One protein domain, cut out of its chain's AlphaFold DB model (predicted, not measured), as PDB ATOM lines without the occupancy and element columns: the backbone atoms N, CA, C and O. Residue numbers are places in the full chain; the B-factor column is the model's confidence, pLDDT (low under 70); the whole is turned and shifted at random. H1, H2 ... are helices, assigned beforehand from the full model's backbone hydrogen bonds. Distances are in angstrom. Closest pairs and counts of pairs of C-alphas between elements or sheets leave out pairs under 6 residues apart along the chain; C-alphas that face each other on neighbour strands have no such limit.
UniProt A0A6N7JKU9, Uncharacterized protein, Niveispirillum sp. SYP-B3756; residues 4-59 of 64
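Overview. This is residues 4 to 59 of the 64 residues of an uncharacterized protein of Niveispirillum sp. SYP-B3756 (UniProt A0A6N7JKU9). What does the model look like at first sight? Helices H1, H2 and H4 make a triangle with few contacts between them, and the very short H3 packs on H2 on the side away from H1. H1, the longest helix, makes one end of the body, and H3 with the link before it makes the other. What is it built of, and how large is it? The printed part has 56 residues with four named helices, in the order H1, H2, H3, H4, and no named strand; the class is all helix. It is compact, with a radius of gyration of the C-alphas of 10.4 A, and rounded, with spans of 26 by 23 by 14 A.

Arrangement. What does the first helix meet? H1, residues 4 to 16, only just touches H2, residues 26 to 33, with 3 pairs of C-alphas within 8 A; it does so with residues 10 to 14 alone, and the closest C-alphas, of Cys 14 and Leu 29, are 6.3 A apart. These two run the same way at a steep tilt of 42 degrees. H1 also only just touches H4, residues 52 to 58, again with 3 such pairs and with residues 6 to 10 alone: the closest C-alphas, of Phe 6 and Leu 53, are 7.4 A apart, and the two helices run opposite ways at a steep tilt of 64 degrees. Which helix is the hub? H2 is, touching 3 others. It touches H4, with the C-alphas of Glu 30 and Trp 54 closest at 6.7 A, opposite ways at a shallow tilt of 34 degrees, only just short of steep. It only just touches H3, residues 43 to 46, with 3 pairs of C-alphas within 8 A, those of Cys 31 and Leu 46 closest at 6.9 A. Which helices stay apart, and is the packing crossed? H1 and H3 are apart, and H3 and H4 are only just apart, their closest C-alphas at 8.0 A. The packing of the helices is mostly crossed, their lines standing at steep tilts, but only just: 1 of 3 pairs is at a shallow tilt. How do the backbones run? In H1, H2 and H4 every O i to N i+4 pair is within hydrogen-bond range; H3 is too short for such a pair, and its 1 pair of O i and N i+3 is within range.

Along the chain. Where does the first helix lie? H1 begins with C-alpha 4 at (174.486, 121.389, 125.376) and measures 18.3 A to C-alpha 16. Where are the others? H2 begins with C-alpha 26 at (188.187, 115.800, 127.551) and measures 10.4 A; H3 measures 5.2 A. H4 measures 9.9 A and ends with C-alpha 58 at (190.042, 124.996, 130.346).

Size, cuts and confidence. How far does it reach? The two C-alphas farthest apart, of Ala 4 and Lys 40, are 30.4 A apart. Are there cuts or long links? The printed part has no cut and no long link; the link from H3 to H4 is tight, and those from H1 to H2 and from H2 to H3 are short. Is confidence low anywhere? The mean pLDDT of the printed part is 93.9, and no printed residue is under 70.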
ATOM      1  N   ALA A   4     174.996 122.341 126.365       91.69
ATOM      2  CA  ALA A   4     174.486 121.389 125.376       91.69
ATOM      3  C   ALA A   4     175.308 121.386 124.075       91.69
ATOM      4  O   ALA A   4     175.548 120.336 123.482       91.69
ATOM      5  N   GLU A   5     175.765 122.560 123.626       91.69
ATOM      6  CA  GLU A   5     176.668 122.649 122.474       91.69
ATOM      7  C   GLU A   5     178.025 122.008 122.781       91.69
ATOM      8  O   GLU A   5     178.576 121.325 121.922       91.69
ATOM      9  N   PHE A   6     178.533 122.172 124.007       91.62
ATOM     10  CA  PHE A   6     179.779 121.547 124.442       91.62
ATOM     11  C   PHE A   6     179.684 120.023 124.440       91.62
ATOM     12  O   PHE A   6     180.534 119.374 123.837       91.62
ATOM     13  N   GLU A   7     178.644 119.459 125.059       93.56
ATOM     14  CA  GLU A   7     178.416 118.008 125.090       93.56
ATOM     15  C   GLU A   7     178.306 117.435 123.676       93.56
ATOM     16  O   GLU A   7     178.988 116.473 123.336       93.56
ATOM     17  N   LYS A   8     177.541 118.092 122.797       95.31
ATOM     18  CA  LYS A   8     177.425 117.671 121.398       95.31
ATOM     19  C   LYS A   8     178.768 117.715 120.663       95.31
ATOM     20  O   LYS A   8     179.084 116.794 119.908       95.31
ATOM     21  N   SER A   9     179.550 118.781 120.844       94.56
ATOM     22  CA  SER A   9     180.880 118.910 120.239       94.56
ATOM     23  C   SER A   9     181.867 117.877 120.779       94.56
ATOM     24  O   SER A   9     182.662 117.348 120.004       94.56
ATOM     25  N   PHE A  10     181.806 117.571 122.074       95.56
ATOM     26  CA  PHE A  10     182.600 116.522 122.703       95.56
ATOM     27  C   PHE A  10     182.252 115.143 122.138       95.56
ATOM     28  O   PHE A  10     183.133 114.469 121.609       95.56
ATOM     29  N   ASP A  11     180.971 114.774 122.139       97.06
ATOM     30  CA  ASP A  11     180.492 113.489 121.622       97.06
ATOM     31  C   ASP A  11     180.874 113.277 120.158       97.06
ATOM     32  O   ASP A  11     181.305 112.192 119.762       97.06
ATOM     33  N   THR A  12     180.724 114.327 119.350       96.56
ATOM     34  CA  THR A  12     181.074 114.295 117.926       96.56
ATOM     35  C   THR A  12     182.571 114.061 117.755       96.56
ATOM     36  O   THR A  12     182.963 113.139 117.044       96.56
ATOM     37  N   ALA A  13     183.403 114.822 118.471       95.88
ATOM     38  CA  ALA A  13     184.852 114.689 118.399       95.88
ATOM     39  C   ALA A  13     185.338 113.322 118.913       95.88
ATOM     40  O   ALA A  13     186.226 112.726 118.313       95.88
ATOM     41  N   CYS A  14     184.742 112.772 119.974       96.88
ATOM     42  CA  CYS A  14     185.045 111.406 120.401       96.88
ATOM     43  C   CYS A  14     184.780 110.403 119.274       96.88
ATOM     44  O   CYS A  14     185.676 109.641 118.912       96.88
ATOM     45  N   ARG A  15     183.596 110.455 118.654       96.31
ATOM     46  CA  ARG A  15     183.212 109.520 117.584       96.31
ATOM     47  C   ARG A  15     184.090 109.644 116.337       96.31
ATOM     48  O   ARG A  15     184.454 108.621 115.766       96.31
ATOM     49  N   GLU A  16     184.465 110.858 115.938       95.62
ATOM     50  CA  GLU A  16     185.376 111.107 114.805       95.62
ATOM     51  C   GLU A  16     186.758 110.473 115.011       95.62
ATOM     52  O   GLU A  16     187.385 110.019 114.056       95.62
ATOM     53  N   HIS A  17     187.208 110.392 116.263       93.88
ATOM     54  CA  HIS A  17     188.479 109.782 116.641       93.88
ATOM     55  C   HIS A  17     188.349 108.310 117.078       93.88
ATOM     56  O   HIS A  17     189.315 107.736 117.579       93.88
ATOM     57  N   GLY A  18     187.179 107.686 116.890       94.62
ATOM     58  CA  GLY A  18     186.933 106.291 117.276       94.62
ATOM     59  C   GLY A  18     186.918 106.050 118.789       94.62
ATOM     60  O   GLY A  18     187.117 104.923 119.238       94.62
ATOM     61  N   LEU A  19     186.706 107.104 119.577       95.44
ATOM     62  CA  LEU A  19     186.624 107.070 121.032       95.44
ATOM     63  C   LEU A  19     185.163 106.955 121.477       95.44
ATOM     64  O   LEU A  19     184.259 107.536 120.873       95.44
ATOM     65  N   ASP A  20     184.938 106.243 122.578       95.81
ATOM     66  CA  ASP A  20     183.629 106.180 123.221       95.81
ATOM     67  C   ASP A  20     183.458 107.378 124.171       95.81
ATOM     68  O   ASP A  20     184.167 107.433 125.182       95.81
ATOM     69  N   PRO A  21     182.541 108.328 123.903       94.19
ATOM     70  CA  PRO A  21     182.335 109.487 124.770       94.19
ATOM     71  C   PRO A  21     181.888 109.119 126.191       94.19
ATOM     72  O   PRO A  21     182.161 109.880 127.114       94.19
ATOM     73  N   ALA A  22     181.277 107.947 126.409       94.88
ATOM     74  CA  ALA A  22     180.898 107.501 127.751       94.88
ATOM     75  C   ALA A  22     182.105 107.068 128.605       94.88
ATOM     76  O   ALA A  22     182.047 107.118 129.832       94.88
ATOM     77  N   ASN A  23     183.201 106.659 127.958       94.88
ATOM     78  CA  ASN A  23     184.417 106.152 128.600       94.88
ATOM     79  C   ASN A  23     185.653 107.028 128.326       94.88
ATOM     80  O   ASN A  23     186.775 106.666 128.683       94.88
ATOM     81  N   THR A  24     185.459 108.190 127.704       95.88
ATOM     82  CA  THR A  24     186.521 109.132 127.345       95.88
ATOM     83  C   THR A  24     186.330 110.424 128.122       95.88
ATOM     84  O   THR A  24     185.212 110.877 128.331       95.88
ATOM     85  N   ASN A  25     187.426 111.050 128.545       95.19
ATOM     86  CA  ASN A  25     187.390 112.391 129.122       95.19
ATOM     87  C   ASN A  25     187.985 113.419 128.145       95.19
ATOM     88  O   ASN A  25     188.681 113.072 127.189       95.19
ATOM     89  N   MET A  26     187.734 114.702 128.411       95.62
ATOM     90  CA  MET A  26     188.187 115.800 127.551       95.62
ATOM     91  C   MET A  26     189.712 115.833 127.360       95.62
ATOM     92  O   MET A  26     190.188 116.182 126.285       95.62
ATOM     93  N   PHE A  27     190.479 115.445 128.380       96.00
ATOM     94  CA  PHE A  27     191.938 115.394 128.292       96.00
ATOM     95  C   PHE A  27     192.400 114.318 127.303       96.00
ATOM     96  O   PHE A  27     193.179 114.613 126.403       96.00
ATOM     97  N   THR A  28     191.878 113.096 127.417       96.62
ATOM     98  CA  THR A  28     192.193 111.989 126.507       96.62
ATOM     99  C   THR A  28     191.807 112.324 125.069       96.62
ATOM    100  O   THR A  28     192.611 112.105 124.166       96.62
ATOM    101  N   LEU A  29     190.616 112.893 124.862       96.62
ATOM    102  CA  LEU A  29     190.187 113.363 123.547       96.62
ATOM    103  C   LEU A  29     191.188 114.371 122.973       96.62
ATOM    104  O   LEU A  29     191.635 114.216 121.841       96.62
ATOM    105  N   GLU A  30     191.556 115.391 123.745       96.25
ATOM    106  CA  GLU A  30     192.455 116.437 123.263       96.25
ATOM    107  C   GLU A  30     193.869 115.910 122.987       96.25
ATOM    108  O   GLU A  30     194.466 116.275 121.975       96.25
ATOM    109  N   CYS A  31     194.383 114.997 123.817       95.94
ATOM    110  CA  CYS A  31     195.630 114.292 123.532       95.94
ATOM    111  C   CYS A  31     195.572 113.607 122.163       95.94
ATOM    112  O   CYS A  31     196.445 113.842 121.332       95.94
ATOM    113  N   VAL A  32     194.518 112.831 121.889       94.69
ATOM    114  CA  VAL A  32     194.348 112.140 120.602       94.69
ATOM    115  C   VAL A  32     194.242 113.134 119.442       94.69
ATOM    116  O   VAL A  32     194.909 112.953 118.423       94.69
ATOM    117  N   ARG A  33     193.479 114.222 119.602       94.06
ATOM    118  CA  ARG A  33     193.335 115.282 118.586       94.06
ATOM    119  C   ARG A  33     194.657 115.958 118.234       94.06
ATOM    120  O   ARG A  33     194.862 116.322 117.080       94.06
ATOM    121  N   GLN A  34     195.537 116.128 119.216       93.25
ATOM    122  CA  GLN A  34     196.854 116.736 119.035       93.25
ATOM    123  C   GLN A  34     197.961 115.709 118.723       93.25
ATOM    124  O   GLN A  34     199.125 116.087 118.603       93.25
ATOM    125  N   GLY A  35     197.630 114.417 118.578       93.19
ATOM    126  CA  GLY A  35     198.603 113.356 118.289       93.19
ATOM    127  C   GLY A  35     199.540 113.025 119.458       93.19
ATOM    128  O   GLY A  35     200.657 112.557 119.249       93.19
ATOM    129  N   LEU A  36     199.103 113.290 120.688       94.19
ATOM    130  CA  LEU A  36     199.851 113.074 121.921       94.19
ATOM    131  C   LEU A  36     199.374 111.813 122.649       94.19
ATOM    132  O   LEU A  36     198.193 111.474 122.641       94.19
ATOM    133  N   ASP A  37     200.298 111.139 123.337       93.50
ATOM    134  CA  ASP A  37     199.991 109.991 124.196       93.50
ATOM    135  C   ASP A  37     199.394 110.483 125.532       93.50
ATOM    136  O   ASP A  37     200.104 111.162 126.283       93.50
ATOM    137  N   PRO A  38     198.140 110.130 125.878       93.12
ATOM    138  CA  PRO A  38     197.507 110.546 127.131       93.12
ATOM    139  C   PRO A  38     198.276 110.126 128.392       93.12
ATOM    140  O   PRO A  38     198.130 110.761 129.431       93.12
ATOM    141  N   ASN A  39     199.111 109.084 128.319       93.81
ATOM    142  CA  ASN A  39     199.899 108.608 129.461       93.81
ATOM    143  C   ASN A  39     201.206 109.387 129.660       93.81
ATOM    144  O   ASN A  39     201.861 109.244 130.693       93.81
ATOM    145  N   LYS A  40     201.619 110.175 128.663       94.62
ATOM    146  CA  LYS A  40     202.885 110.930 128.667       94.62
ATOM    147  C   LYS A  40     202.674 112.436 128.567       94.62
ATOM    148  O   LYS A  40     203.553 113.202 128.955       94.62
ATOM    149  N   ALA A  41     201.537 112.858 128.028       95.06
ATOM    150  CA  ALA A  41     201.169 114.253 127.904       95.06
ATOM    151  C   ALA A  41     200.760 114.843 129.256       95.06
ATOM    152  O   ALA A  41     200.269 114.157 130.152       95.06
ATOM    153  N   ARG A  42     200.922 116.157 129.387       94.19
ATOM    154  CA  ARG A  42     200.361 116.936 130.492       94.19
ATOM    155  C   ARG A  42     199.379 117.948 129.929       94.19
ATOM    156  O   ARG A  42     199.510 118.366 128.784       94.19
ATOM    157  N   ALA A  43     198.450 118.421 130.759       92.31
ATOM    158  CA  ALA A  43     197.507 119.468 130.353       92.31
ATOM    159  C   ALA A  43     198.226 120.710 129.790       92.31
ATOM    160  O   ALA A  43     197.772 121.300 128.819       92.31
ATOM    161  N   PHE A  44     199.402 121.043 130.336       92.12
ATOM    162  CA  PHE A  44     200.245 122.128 129.831       92.12
ATOM    163  C   PHE A  44     200.703 121.934 128.380       92.12
ATOM    164  O   PHE A  44     200.868 122.910 127.656       92.12
ATOM    165  N   ASP A  45     200.934 120.695 127.944       92.62
ATOM    166  CA  ASP A  45     201.337 120.424 126.565       92.62
ATOM    167  C   ASP A  45     200.170 120.665 125.596       92.62
ATOM    168  O   ASP A  45     200.391 121.215 124.522       92.62
ATOM    169  N   LEU A  46     198.935 120.383 126.031       93.75
ATOM    170  CA  LEU A  46     197.703 120.662 125.283       93.75
ATOM    171  C   LEU A  46     197.380 122.160 125.213       93.75
ATOM    172  O   LEU A  46     196.899 122.650 124.193       93.75
ATOM    173  N   ASP A  47     197.678 122.896 126.287       93.12
ATOM    174  CA  ASP A  47     197.451 124.341 126.381       93.12
ATOM    175  C   ASP A  47     198.330 125.149 125.396       93.12
ATOM    176  O   ASP A  47     198.031 126.314 125.138       93.12
ATOM    177  N   LYS A  48     199.398 124.560 124.827       90.62
ATOM    178  CA  LYS A  48     200.268 125.215 123.825       90.62
ATOM    179  C   LYS A  48     199.603 125.363 122.458       90.62
ATOM    180  O   LYS A  48     199.939 126.289 121.726       90.62
ATOM    181  N   ASN A  49     198.703 124.447 122.108       88.69
ATOM    182  CA  ASN A  49     197.966 124.469 120.848       88.69
ATOM    183  C   ASN A  49     196.507 124.038 121.076       88.69
ATOM    184  O   ASN A  49     196.087 122.986 120.595       88.69
ATOM    185  N   PRO A  50     195.743 124.807 121.869       90.62
ATOM    186  CA  PRO A  50     194.450 124.361 122.353       90.62
ATOM    187  C   PRO A  50     193.427 124.353 121.215       90.62
ATOM    188  O   PRO A  50     193.228 125.370 120.545       90.62
ATOM    189  N   THR A  51     192.703 123.246 121.029       91.19
ATOM    190  CA  THR A  51     191.508 123.284 120.178       91.19
ATOM    191  C   THR A  51     190.449 124.209 120.795       91.19
ATOM    192  O   THR A  51     190.438 124.414 122.014       91.19
ATOM    193  N   PRO A  52     189.487 124.736 120.011       91.38
ATOM    194  CA  PRO A  52     188.395 125.544 120.560       91.38
ATOM    195  C   PRO A  52     187.612 124.836 121.679       91.38
ATOM    196  O   PRO A  52     187.144 125.480 122.622       91.38
ATOM    197  N   LEU A  53     187.500 123.504 121.600       91.88
ATOM    198  CA  LEU A  53     186.824 122.686 122.603       91.88
ATOM    199  C   LEU A  53     187.644 122.606 123.899       91.88
ATOM    200  O   LEU A  53     187.108 122.854 124.980       91.88
ATOM    201  N   TRP A  54     188.952 122.353 123.797       94.44
ATOM    202  CA  TRP A  54     189.862 122.355 124.946       94.44
ATOM    203  C   TRP A  54     189.989 123.732 125.595       94.44
ATOM    204  O   TRP A  54     189.898 123.850 126.816       94.44
ATOM    205  N   ALA A  55     190.109 124.790 124.790       93.00
ATOM    206  CA  ALA A  55     190.118 126.166 125.268       93.00
ATOM    207  C   ALA A  55     188.837 126.511 126.033       93.00
ATOM    208  O   ALA A  55     188.912 127.109 127.107       93.00
ATOM    209  N   SER A  56     187.674 126.084 125.530       91.12
ATOM    210  CA  SER A  56     186.388 126.266 126.216       91.12
ATOM    211  C   SER A  56     186.345 125.508 127.548       91.12
ATOM    212  O   SER A  56     185.952 126.081 128.563       91.12
ATOM    213  N   PHE A  57     186.812 124.254 127.574       91.56
ATOM    214  CA  PHE A  57     186.869 123.423 128.781       91.56
ATOM    215  C   PHE A  57     187.802 124.004 129.858       91.56
ATOM    216  O   PHE A  57     187.428 124.127 131.024       91.56
ATOM    217  N   ARG A  58     189.013 124.414 129.465       92.19
ATOM    218  CA  ARG A  58     190.042 124.996 130.346       92.19
ATOM    219  C   ARG A  58     189.834 126.487 130.628       92.19
ATOM    220  O   ARG A  58     190.558 127.044 131.451       92.19
ATOM    221  N   LYS A  59     188.862 127.129 129.967       88.31
ATOM    222  CA  LYS A  59     188.617 128.584 129.987       88.31
ATOM    223  C   LYS A  59     189.868 129.393 129.617       88.31
ATOM    224  O   LYS A  59     190.166 130.416 130.237       88.31
TER     225      LYS A  59